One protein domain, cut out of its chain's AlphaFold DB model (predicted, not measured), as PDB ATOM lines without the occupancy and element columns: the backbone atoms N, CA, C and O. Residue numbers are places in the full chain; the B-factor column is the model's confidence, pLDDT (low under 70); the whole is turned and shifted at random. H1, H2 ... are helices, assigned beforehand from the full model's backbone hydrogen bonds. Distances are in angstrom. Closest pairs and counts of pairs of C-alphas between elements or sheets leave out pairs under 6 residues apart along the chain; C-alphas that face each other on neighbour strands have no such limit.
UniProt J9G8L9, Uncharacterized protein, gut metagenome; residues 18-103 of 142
ATOM      1  N   ALA A  18      -5.877  47.960  21.520       98.06
ATOM      2  CA  ALA A  18      -5.247  46.650  21.668       98.06
ATOM      3  C   ALA A  18      -3.862  46.600  21.005       98.06
ATOM      4  O   ALA A  18      -2.916  46.077  21.590       98.06
ATOM      5  N   VAL A  19      -3.715  47.171  19.806       98.44
ATOM      6  CA  VAL A  19      -2.415  47.213  19.122       98.44
ATOM      7  C   VAL A  19      -1.456  48.172  19.817       98.44
ATOM      8  O   VAL A  19      -0.293  47.820  20.012       98.44
ATOM      9  N   LEU A  20      -1.948  49.328  20.262       98.62
ATOM     10  CA  LEU A  20      -1.177  50.281  21.056       98.62
ATOM     11  C   LEU A  20      -0.647  49.646  22.350       98.62
ATOM     12  O   LEU A  20       0.550  49.718  22.626       98.62
ATOM     13  N   GLY A  21      -1.504  48.950  23.102       98.38
ATOM     14  CA  GLY A  21      -1.090  48.212  24.294       98.38
ATOM     15  C   GLY A  21      -0.099  47.092  23.984       98.38
ATOM     16  O   GLY A  21       0.888  46.930  24.693       98.38
ATOM     17  N   ARG A  22      -0.297  46.352  22.886       98.31
ATOM     18  CA  ARG A  22       0.647  45.312  22.445       98.31
ATOM     19  C   ARG A  22       2.034  45.882  22.167       98.31
ATOM     20  O   ARG A  22       3.015  45.260  22.557       98.31
ATOM     21  N   ARG A  23       2.117  47.034  21.495       98.44
ATOM     22  CA  ARG A  23       3.397  47.702  21.226       98.44
ATOM     23  C   ARG A  23       4.063  48.162  22.516       98.44
ATOM     24  O   ARG A  23       5.212  47.807  22.729       98.44
ATOM     25  N   LEU A  24       3.311  48.819  23.403       98.56
ATOM     26  CA  LEU A  24       3.815  49.243  24.711       98.56
ATOM     27  C   LEU A  24       4.441  48.075  25.484       98.56
ATOM     28  O   LEU A  24       5.578  48.175  25.927       98.56
ATOM     29  N   LEU A  25       3.711  46.965  25.638       98.25
ATOM     30  CA  LEU A  25       4.221  45.804  26.371       98.25
ATOM     31  C   LEU A  25       5.396  45.143  25.647       98.25
ATOM     32  O   LEU A  25       6.304  44.637  26.295       98.25
ATOM     33  N   GLY A  26       5.390  45.139  24.312       97.94
ATOM     34  CA  GLY A  26       6.505  44.632  23.518       97.94
ATOM     35  C   GLY A  26       7.797  45.413  23.757       97.94
ATOM     36  O   GLY A  26       8.848  44.793  23.911       97.94
ATOM     37  N   ASP A  27       7.706  46.741  23.821       98.12
ATOM     38  CA  ASP A  27       8.844  47.627  24.070       98.12
ATOM     39  C   ASP A  27       9.303  47.545  25.533       98.12
ATOM     40  O   ASP A  27      10.498  47.403  25.787       98.12
ATOM     41  N   LEU A  28       8.358  47.513  26.482       97.75
ATOM     42  CA  LEU A  28       8.614  47.306  27.913       97.75
ATOM     43  C   LEU A  28       9.374  45.993  28.171       97.75
ATOM     44  O   LEU A  28      10.428  45.987  28.791       97.75
ATOM     45  N   LEU A  29       8.874  44.866  27.651       96.81
ATOM     46  CA  LEU A  29       9.481  43.544  27.869       96.81
ATOM     47  C   LEU A  29      10.844  43.371  27.178       96.81
ATOM     48  O   LEU A  29      11.541  42.391  27.436       96.81
ATOM     49  N   LYS A  30      11.204  44.284  26.272       97.19
ATOM     50  CA  LYS A  30      12.491  44.305  25.567       97.19
ATOM     51  C   LYS A  30      13.412  45.427  26.043       97.19
ATOM     52  O   LYS A  30      14.439  45.655  25.403       97.19
ATOM     53  N   HIS A  31      13.056  46.121  27.119       96.44
ATOM     54  CA  HIS A  31      13.818  47.241  27.664       96.44
ATOM     55  C   HIS A  31      14.108  48.345  26.636       96.44
ATOM     56  O   HIS A  31      15.234  48.825  26.504       96.44
ATOM     57  N   GLN A  32      13.108  48.672  25.811       97.38
ATOM     58  CA  GLN A  32      13.191  49.726  24.791       97.38
ATOM     59  C   GLN A  32      12.583  51.053  25.268       97.38
ATOM     60  O   GLN A  32      12.528  52.014  24.500       97.38
ATOM     61  N   LEU A  33      12.120  51.113  26.519       96.75
ATOM     62  CA  LEU A  33      11.590  52.322  27.135       96.75
ATOM     63  C   LEU A  33      12.631  52.928  28.093       96.75
ATOM     64  O   LEU A  33      13.503  52.229  28.607       96.75
ATOM     65  N   PRO A  34      12.568  54.242  28.363       97.38
ATOM     66  CA  PRO A  34      13.318  54.842  29.458       97.38
ATOM     67  C   PRO A  34      13.024  54.142  30.791       97.38
ATOM     68  O   PRO A  34      11.859  53.917  31.116       97.38
ATOM     69  N   GLN A  35      14.058  53.905  31.605       96.94
ATOM     70  CA  GLN A  35      13.922  53.226  32.905       96.94
ATOM     71  C   GLN A  35      12.822  53.837  33.785       96.94
ATOM     72  O   GLN A  35      12.047  53.120  34.403       96.94
ATOM     73  N   THR A  36      12.682  55.167  33.780       96.88
ATOM     74  CA  THR A  36      11.654  55.867  34.564       96.88
ATOM     75  C   THR A  36      10.224  55.502  34.158       96.88
ATOM     76  O   THR A  36       9.325  55.562  34.991       96.88
ATOM     77  N   LEU A  37       9.992  55.154  32.886       97.44
ATOM     78  CA  LEU A  37       8.691  54.673  32.418       97.44
ATOM     79  C   LEU A  37       8.463  53.207  32.785       97.44
ATOM     80  O   LEU A  37       7.334  52.852  33.116       97.44
ATOM     81  N   GLU A  38       9.504  52.374  32.743       96.88
ATOM     82  CA  GLU A  38       9.404  50.979  33.187       96.88
ATOM     83  C   GLU A  38       9.066  50.916  34.679       96.88
ATOM     84  O   GLU A  38       8.121  50.230  35.072       96.88
ATOM     85  N   ASP A  39       9.762  51.711  35.495       96.62
ATOM     86  CA  ASP A  39       9.538  51.794  36.939       96.62
ATOM     87  C   ASP A  39       8.105  52.263  37.261       96.62
ATOM     88  O   ASP A  39       7.424  51.640  38.078       96.62
ATOM     89  N   ASP A  40       7.606  53.309  36.585       97.62
ATOM     90  CA  ASP A  40       6.222  53.785  36.757       97.62
ATOM     91  C   ASP A  40       5.193  52.736  36.309       97.62
ATOM     92  O   ASP A  40       4.171  52.536  36.969       97.62
ATOM     93  N   PHE A  41       5.463  52.020  35.210       98.00
ATOM     94  CA  PHE A  41       4.590  50.946  34.745       98.00
ATOM     95  C   PHE A  41       4.484  49.833  35.792       98.00
ATOM     96  O   PHE A  41       3.377  49.427  36.153       98.00
ATOM     97  N   HIS A  42       5.620  49.355  36.301       95.56
ATOM     98  CA  HIS A  42       5.646  48.284  37.293       95.56
ATOM     99  C   HIS A  42       5.029  48.717  38.624       95.56
ATOM    100  O   HIS A  42       4.277  47.937  39.207       95.56
ATOM    101  N   ALA A  43       5.255  49.960  39.058       95.81
ATOM    102  CA  ALA A  43       4.632  50.508  40.260       95.81
ATOM    103  C   ALA A  43       3.105  50.644  40.133       95.81
ATOM    104  O   ALA A  43       2.390  50.515  41.124       95.81
ATOM    105  N   HIS A  44       2.589  50.916  38.930       95.75
ATOM    106  CA  HIS A  44       1.156  51.113  38.721       95.75
ATOM    107  C   HIS A  44       0.382  49.812  38.488       95.75
ATOM    108  O   HIS A  44      -0.763  49.696  38.924       95.75
ATOM    109  N   TYR A  45       0.970  48.869  37.749       96.69
ATOM    110  CA  TYR A  45       0.273  47.664  37.296       96.69
ATOM    111  C   TYR A  45       0.647  46.400  38.070       96.69
ATOM    112  O   TYR A  45      -0.120  45.441  38.018       96.69
ATOM    113  N   GLU A  46       1.800  46.385  38.747       95.50
ATOM    114  CA  GLU A  46       2.297  45.240  39.525       95.50
ATOM    115  C   GLU A  46       2.305  43.922  38.720       95.50
ATOM    116  O   GLU A  46       2.036  42.843  39.242       95.50
ATOM    117  N   LEU A  47       2.595  44.008  37.415       95.62
ATOM    118  CA  LEU A  47       2.651  42.850  36.521       95.62
ATOM    119  C   LEU A  47       4.083  42.399  36.283       95.62
ATOM    120  O   LEU A  47       4.958  43.205  35.950       95.62
ATOM    121  N   THR A  48       4.291  41.087  36.358       95.25
ATOM    122  CA  THR A  48       5.520  40.452  35.890       95.25
ATOM    123  C   THR A  48       5.449  40.155  34.390       95.25
ATOM    124  O   THR A  48       4.372  40.083  33.788       95.25
ATOM    125  N   ALA A  49       6.606  39.903  33.772       94.94
ATOM    126  CA  ALA A  49       6.663  39.427  32.390       94.94
ATOM    127  C   ALA A  49       5.853  38.132  32.190       94.94
ATOM    128  O   ALA A  49       5.181  37.969  31.172       94.94
ATOM    129  N   GLN A  50       5.866  37.231  33.178       96.81
ATOM    130  CA  GLN A  50       5.105  35.986  33.130       96.81
ATOM    131  C   GLN A  50       3.591  36.242  33.140       96.81
ATOM    132  O   GLN A  50       2.877  35.619  32.351       96.81
ATOM    133  N   ASP A  51       3.109  37.178  33.963       97.50
ATOM    134  CA  ASP A  51       1.685  37.542  34.011       97.50
ATOM    135  C   ASP A  51       1.216  38.119  32.676       97.50
ATOM    136  O   ASP A  51       0.154  37.757  32.167       97.50
ATOM    137  N   ILE A  52       2.035  38.986  32.071       97.38
ATOM    138  CA  ILE A  52       1.743  39.571  30.761       97.38
ATOM    139  C   ILE A  52       1.632  38.472  29.699       97.38
ATOM    140  O   ILE A  52       0.641  38.423  28.968       97.38
ATOM    141  N   LEU A  53       2.608  37.562  29.622       96.69
ATOM    142  CA  LEU A  53       2.591  36.466  28.649       96.69
ATOM    143  C   LEU A  53       1.389  35.534  28.862       96.69
ATOM    144  O   LEU A  53       0.735  35.141  27.895       96.69
ATOM    145  N   GLN A  54       1.058  35.209  30.111       97.31
ATOM    146  CA  GLN A  54      -0.111  34.397  30.439       97.31
ATOM    147  C   GLN A  54      -1.404  35.067  29.944       97.31
ATOM    148  O   GLN A  54      -2.172  34.443  29.209       97.31
ATOM    149  N   ARG A  55      -1.606  36.352  30.254       97.12
ATOM    150  CA  ARG A  55      -2.811  37.096  29.849       97.12
ATOM    151  C   ARG A  55      -2.935  37.289  28.342       97.12
ATOM    152  O   ARG A  55      -4.043  37.305  27.814       97.12
ATOM    153  N   VAL A  56      -1.815  37.437  27.636       96.75
ATOM    154  CA  VAL A  56      -1.819  37.641  26.179       96.75
ATOM    155  C   VAL A  56      -2.037  36.335  25.418       96.75
ATOM    156  O   VAL A  56      -2.783  36.324  24.441       96.75
ATOM    157  N   TYR A  57      -1.394  35.241  25.832       95.69
ATOM    158  CA  TYR A  57      -1.349  34.012  25.030       95.69
ATOM    159  C   TYR A  57      -2.272  32.897  25.515       95.69
ATOM    160  O   TYR A  57      -2.527  31.960  24.760       95.69
ATOM    161  N   ARG A  58      -2.723  32.937  26.773       95.25
ATOM    162  CA  ARG A  58      -3.390  31.792  27.417       95.25
ATOM    163  C   ARG A  58      -4.740  32.121  28.043       95.25
ATOM    164  O   ARG A  58      -5.463  31.196  28.403       95.25
ATOM    165  N   GLU A  59      -5.100  33.395  28.144       95.50
ATOM    166  CA  GLU A  59      -6.379  33.829  28.705       95.50
ATOM    167  C   GLU A  59      -7.320  34.401  27.635       95.50
ATOM    168  O   GLU A  59      -6.879  34.922  26.604       95.50
ATOM    169  N   PRO A  60      -8.645  34.310  27.851       95.38
ATOM    170  CA  PRO A  60      -9.610  34.932  26.960       95.38
ATOM    171  C   PRO A  60      -9.518  36.466  27.012       95.38
ATOM    172  O   PRO A  60      -9.130  37.061  28.013       95.38
ATOM    173  N   PHE A  61      -9.961  37.120  25.936       94.56
ATOM    174  CA  PHE A  61     -10.047  38.585  25.828       94.56
ATOM    175  C   PHE A  61      -8.707  39.338  25.915       94.56
ATOM    176  O   PHE A  61      -8.672  40.488  26.359       94.56
ATOM    177  N   ALA A  62      -7.620  38.742  25.412       97.06
ATOM    178  CA  ALA A  62      -6.307  39.387  25.315       97.06
ATOM    179  C   ALA A  62      -6.364  40.785  24.665       97.06
ATOM    180  O   ALA A  62      -5.699  41.711  25.116       97.06
ATOM    181  N   ASN A  63      -7.228  40.998  23.668       96.38
ATOM    182  CA  ASN A  63      -7.450  42.315  23.067       96.38
ATOM    183  C   ASN A  63      -7.944  43.372  24.074       96.38
ATOM    184  O   ASN A  63      -7.500  44.517  24.022       96.38
ATOM    185  N   ARG A  64      -8.841  43.005  24.999       97.06
ATOM    186  CA  ARG A  64      -9.330  43.909  26.054       97.06
ATOM    187  C   ARG A  64      -8.251  44.172  27.095       97.06
ATOM    188  O   ARG A  64      -8.089  45.317  27.507       97.06
ATOM    189  N   PHE A  65      -7.504  43.136  27.474       98.25
ATOM    190  CA  PHE A  65      -6.353  43.281  28.362       98.25
ATOM    191  C   PHE A  65      -5.328  44.258  27.775       98.25
ATOM    192  O   PHE A  65      -4.961  45.224  28.433       98.25
ATOM    193  N   LEU A  66      -4.954  44.090  26.508       98.38
ATOM    194  CA  LEU A  66      -4.032  44.994  25.823       98.38
ATOM    195  C   LEU A  66      -4.593  46.422  25.730       98.38
ATOM    196  O   LEU A  66      -3.897  47.387  26.036       98.38
ATOM    197  N   ALA A  67      -5.875  46.577  25.389       97.94
ATOM    198  CA  ALA A  67      -6.510  47.893  25.340       97.94
ATOM    199  C   ALA A  67      -6.565  48.599  26.708       97.94
ATOM    200  O   ALA A  67      -6.637  49.830  26.750       97.94
ATOM    201  N   SER A  68      -6.488  47.858  27.821       98.00
ATOM    202  CA  SER A  68      -6.503  48.437  29.171       98.00
ATOM    203  C   SER A  68      -5.282  49.308  29.497       98.00
ATOM    204  O   SER A  68      -5.338  50.090  30.442       98.00
ATOM    205  N   PHE A  69      -4.220  49.250  28.682       98.44
ATOM    206  CA  PHE A  69      -3.017  50.078  28.837       98.44
ATOM    207  C   PHE A  69      -3.081  51.433  28.109       98.44
ATOM    208  O   PHE A  69      -2.185  52.263  28.265       98.44
ATOM    209  N   ALA A  70      -4.151  51.721  27.357       98.25
ATOM    210  CA  ALA A  70      -4.339  53.026  26.715       98.25
ATOM    211  C   ALA A  70      -4.269  54.231  27.689       98.25
ATOM    212  O   ALA A  70      -3.673  55.245  27.324       98.25
ATOM    213  N   PRO A  71      -4.789  54.166  28.933       98.38
ATOM    214  CA  PRO A  71      -4.622  55.245  29.908       98.38
ATOM    215  C   PRO A  71      -3.158  55.541  30.270       98.38
ATOM    216  O   PRO A  71      -2.822  56.707  30.466       98.38
ATOM    217  N   PHE A  72      -2.283  54.527  30.323       98.56
ATOM    218  CA  PHE A  72      -0.849  54.724  30.571       98.56
ATOM    219  C   PHE A  72      -0.189  55.475  29.416       98.56
ATOM    220  O   PHE A  72       0.479  56.484  29.633       98.56
ATOM    221  N   LEU A  73      -0.469  55.052  28.179       98.62
ATOM    222  CA  LEU A  73      -0.018  55.756  26.976       98.62
ATOM    223  C   LEU A  73      -0.491  57.211  26.962       98.62
ATOM    224  O   LEU A  73       0.283  58.108  26.652       98.62
ATOM    225  N   HIS A  74      -1.748  57.468  27.333       98.44
ATOM    226  CA  HIS A  74      -2.274  58.830  27.392       98.44
ATOM    227  C   HIS A  74      -1.599  59.667  28.486       98.44
ATOM    228  O   HIS A  74      -1.286  60.833  28.249       98.44
ATOM    229  N   ARG A  75      -1.345  59.096  29.670       98.25
ATOM    230  CA  ARG A  75      -0.631  59.778  30.763       98.25
ATOM    231  C   ARG A  75       0.769  60.219  30.329       98.25
ATOM    232  O   ARG A  75       1.169  61.341  30.627       98.25
ATOM    233  N   HIS A  76       1.458  59.368  29.571       98.31
ATOM    234  CA  HIS A  76       2.847  59.566  29.148       98.31
ATOM    235  C   HIS A  76       3.008  60.047  27.703       98.31
ATOM    236  O   HIS A  76       4.121  60.102  27.195       98.31
ATOM    237  N   ARG A  77       1.932  60.479  27.035       97.94
ATOM    238  CA  ARG A  77       1.911  60.874  25.607       97.94
ATOM    239  C   ARG A  77       2.880  61.992  25.195       97.94
ATOM    240  O   ARG A  77       3.064  62.244  24.006       97.94
ATOM    241  N   LYS A  78       3.447  62.715  26.166       97.12
ATOM    242  CA  LYS A  78       4.451  63.767  25.942       97.12
ATOM    243  C   LYS A  78       5.889  63.255  26.024       97.12
ATOM    244  O   LYS A  78       6.786  63.960  25.570       97.12
ATOM    245  N   GLU A  79       6.109  62.077  26.597       97.75
ATOM    246  CA  GLU A  79       7.409  61.415  26.560       97.75
ATOM    247  C   GLU A  79       7.705  60.991  25.110       97.75
ATOM    248  O   GLU A  79       6.803  60.593  24.369       97.75
ATOM    249  N   ALA A  80       8.953  61.164  24.672       97.81
ATOM    250  CA  ALA A  80       9.336  61.053  23.271       97.81
ATOM    251  C   ALA A  80       9.114  59.645  22.696       97.81
ATOM    252  O   ALA A  80       8.590  59.533  21.586       97.81
ATOM    253  N   SER A  81       9.464  58.588  23.436       97.31
ATOM    254  CA  SER A  81       9.272  57.199  22.995       97.31
ATOM    255  C   SER A  81       7.786  56.844  22.854       97.31
ATOM    256  O   SER A  81       7.371  56.314  21.821       97.31
ATOM    257  N   ILE A  82       6.948  57.254  23.813       98.44
ATOM    258  CA  ILE A  82       5.496  57.026  23.775       98.44
ATOM    259  C   ILE A  82       4.838  57.842  22.661       98.44
ATOM    260  O   ILE A  82       4.006  57.326  21.910       98.44
ATOM    261  N   ARG A  83       5.224  59.114  22.513       98.44
ATOM    262  CA  ARG A  83       4.727  59.976  21.436       98.44
ATOM    263  C   ARG A  83       5.066  59.394  20.067       98.44
ATOM    264  O   ARG A  83       4.211  59.388  19.182       98.44
ATOM    265  N   HIS A  84       6.294  58.904  19.898       98.31
ATOM    266  CA  HIS A  84       6.733  58.267  18.662       98.31
ATOM    267  C   HIS A  84       5.911  57.010  18.357       98.31
ATOM    268  O   HIS A  84       5.384  56.902  17.253       98.31
ATOM    269  N   LEU A  85       5.719  56.124  19.341       98.56
ATOM    270  CA  LEU A  85       4.886  54.923  19.211       98.56
ATOM    271  C   LEU A  85       3.465  55.265  18.741       98.56
ATOM    272  O   LEU A  85       2.964  54.643  17.805       98.56
ATOM    273  N   LEU A  86       2.826  56.261  19.363       98.75
ATOM    274  CA  LEU A  86       1.463  56.685  19.023       98.75
ATOM    275  C   LEU A  86       1.363  57.201  17.580       98.75
ATOM    276  O   LEU A  86       0.497  56.761  16.826       98.75
ATOM    277  N   ILE A  87       2.251  58.120  17.188       98.75
ATOM    278  CA  ILE A  87       2.237  58.723  15.846       98.75
ATOM    279  C   ILE A  87       2.560  57.683  14.774       98.75
ATOM    280  O   ILE A  87       1.891  57.650  13.741       98.75
ATOM    281  N   ASP A  88       3.554  56.827  15.010       98.56
ATOM    282  CA  ASP A  88       3.921  55.756  14.084       98.56
ATOM    283  C   ASP A  88       2.749  54.788  13.875       98.56
ATOM    284  O   ASP A  88       2.397  54.455  12.743       98.56
ATOM    285  N   GLU A  89       2.053  54.402  14.946       98.50
ATOM    286  CA  GLU A  89       0.910  53.499  14.832       98.50
ATOM    287  C   GLU A  89      -0.281  54.130  14.090       98.50
ATOM    288  O   GLU A  89      -0.896  53.478  13.242       98.50
ATOM    289  N   PHE A  90      -0.581  55.411  14.324       98.62
ATOM    290  CA  PHE A  90      -1.609  56.111  13.545       98.62
ATOM    291  C   PHE A  90      -1.190  56.343  12.090       98.62
ATOM    292  O   PHE A  90      -2.021  56.251  11.188       98.62
ATOM    293  N   THR A  91       0.097  56.566  11.829       98.56
ATOM    294  CA  THR A  91       0.641  56.658  10.466       98.56
ATOM    295  C   THR A  91       0.414  55.345   9.721       98.56
ATOM    296  O   THR A  91      -0.087  55.342   8.595       98.56
ATOM    297  N   ARG A  92       0.687  54.206  10.375       98.25
ATOM    298  CA  ARG A  92       0.379  52.878   9.828       98.25
ATOM    299  C   ARG A  92      -1.112  52.713   9.544       98.25
ATOM    300  O   ARG A  92      -1.449  52.189   8.484       98.25
ATOM    301  N   PHE A  93      -1.994  53.192  10.424       97.88
ATOM    302  CA  PHE A  93      -3.438  53.180  10.180       97.88
ATOM    303  C   PHE A  93      -3.815  53.944   8.902       97.88
ATOM    304  O   PHE A  93      -4.495  53.380   8.042       97.88
ATOM    305  N   PHE A  94      -3.333  55.179   8.720       97.56
ATOM    306  CA  PHE A  94      -3.631  55.963   7.515       97.56
ATOM    307  C   PHE A  94      -3.139  55.275   6.240       97.56
ATOM    308  O   PHE A  94      -3.903  55.121   5.288       97.56
ATOM    309  N   LEU A  95      -1.896  54.794   6.232       96.62
ATOM    310  CA  LEU A  95      -1.297  54.180   5.046       96.62
ATOM    311  C   LEU A  95      -1.918  52.823   4.695       96.62
ATOM    312  O   LEU A  95      -2.052  52.490   3.520       96.62
ATOM    313  N   ARG A  96      -2.292  52.025   5.700       95.69
ATOM    314  CA  ARG A  96      -2.765  50.649   5.491       95.69
ATOM    315  C   ARG A  96      -4.277  50.531   5.419       95.69
ATOM    316  O   ARG A  96      -4.744  49.559   4.846       95.69
ATOM    317  N   ASN A  97      -5.037  51.490   5.943       94.62
ATOM    318  CA  ASN A  97      -6.499  51.431   5.944       94.62
ATOM    319  C   ASN A  97      -7.109  52.561   5.111       94.62
ATOM    320  O   ASN A  97      -7.889  52.302   4.200       94.62
ATOM    321  N   ILE A  98      -6.733  53.812   5.379       95.25
ATOM    322  CA  ILE A  98      -7.382  54.974   4.751       95.25
ATOM    323  C   ILE A  98      -6.925  55.181   3.301       95.25
ATOM    324  O   ILE A  98      -7.752  55.419   2.422       95.25
ATOM    325  N   ALA A  99      -5.632  55.032   3.008       94.62
ATOM    326  CA  ALA A  99      -5.104  55.254   1.661       94.62
ATOM    327  C   ALA A  99      -5.730  54.333   0.600       94.62
ATOM    328  O   ALA A  99      -5.859  54.722  -0.560       94.62
ATOM    329  N   GLN A 100      -6.202  53.147   0.997       93.88
ATOM    330  CA  GLN A 100      -6.844  52.196   0.087       93.88
ATOM    331  C   GLN A 100      -8.181  52.691  -0.483       93.88
ATOM    332  O   GLN A 100      -8.610  52.210  -1.530       93.88
ATOM    333  N   TYR A 101      -8.839  53.660   0.164       92.56
ATOM    334  CA  TYR A 101     -10.073  54.238  -0.372       92.56
ATOM    335  C   TYR A 101      -9.819  55.118  -1.602       92.56
ATOM    336  O   TYR A 101     -10.764  55.363  -2.349       92.56
ATOM    337  N   ASN A 102      -8.574  55.564  -1.834       90.88
ATOM    338  CA  ASN A 102      -8.172  56.416  -2.960       90.88
ATOM    339  C   ASN A 102      -9.073  57.658  -3.137       90.88
ATOM    340  O   ASN A 102      -9.497  57.998  -4.242       90.88
ATOM    341  N   ARG A 103      -9.407  58.303  -2.014       91.12
ATOM    342  CA  ARG A 103     -10.241  59.512  -1.937       91.12
ATOM    343  C   ARG A 103      -9.547  60.602  -1.116       91.12
ATOM    344  O   ARG A 103      -9.992  60.900  -0.011       91.12
TER     345      ARG A 103
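This is residues 18 to 103 of the 142 residues of an uncharacterized protein of gut metagenome (UniProt J9G8L9). Five short helices make a compact body cored by H1, and long H6 leaves it, residues 91 to 103 sticking out. The printed part, all helix, has 86 residues and six named helices. It is only just compact, close to loose, with radius of gyration of the C-alphas 14.1 A, spanning 46 by 31 by 20 A.

H1 is residues 18 to 28 with C-alpha 18 at (-5.247, 46.650, 21.668), H2 35 to 45, H3 49 to 57, H4 62 to 67, H5 70 to 75. H6, residues 80 to 101, 31.3 A long, ends with C-alpha 101 at (-10.073, 54.238, -0.372).

The hub H1 touches H4, their closest C-alphas, Ala 18 and Ala 67, 4.1 A apart. H6 touches H1 with residues 85 to 89 alone. H3 touches H4 only at the corner. H2 is close to, but not clearly touching, H1 and H5. H1 to H5 have every O i to N i+4 pair within hydrogen-bond range, H6 15 of 18.

No printed residue is under pLDDT 70.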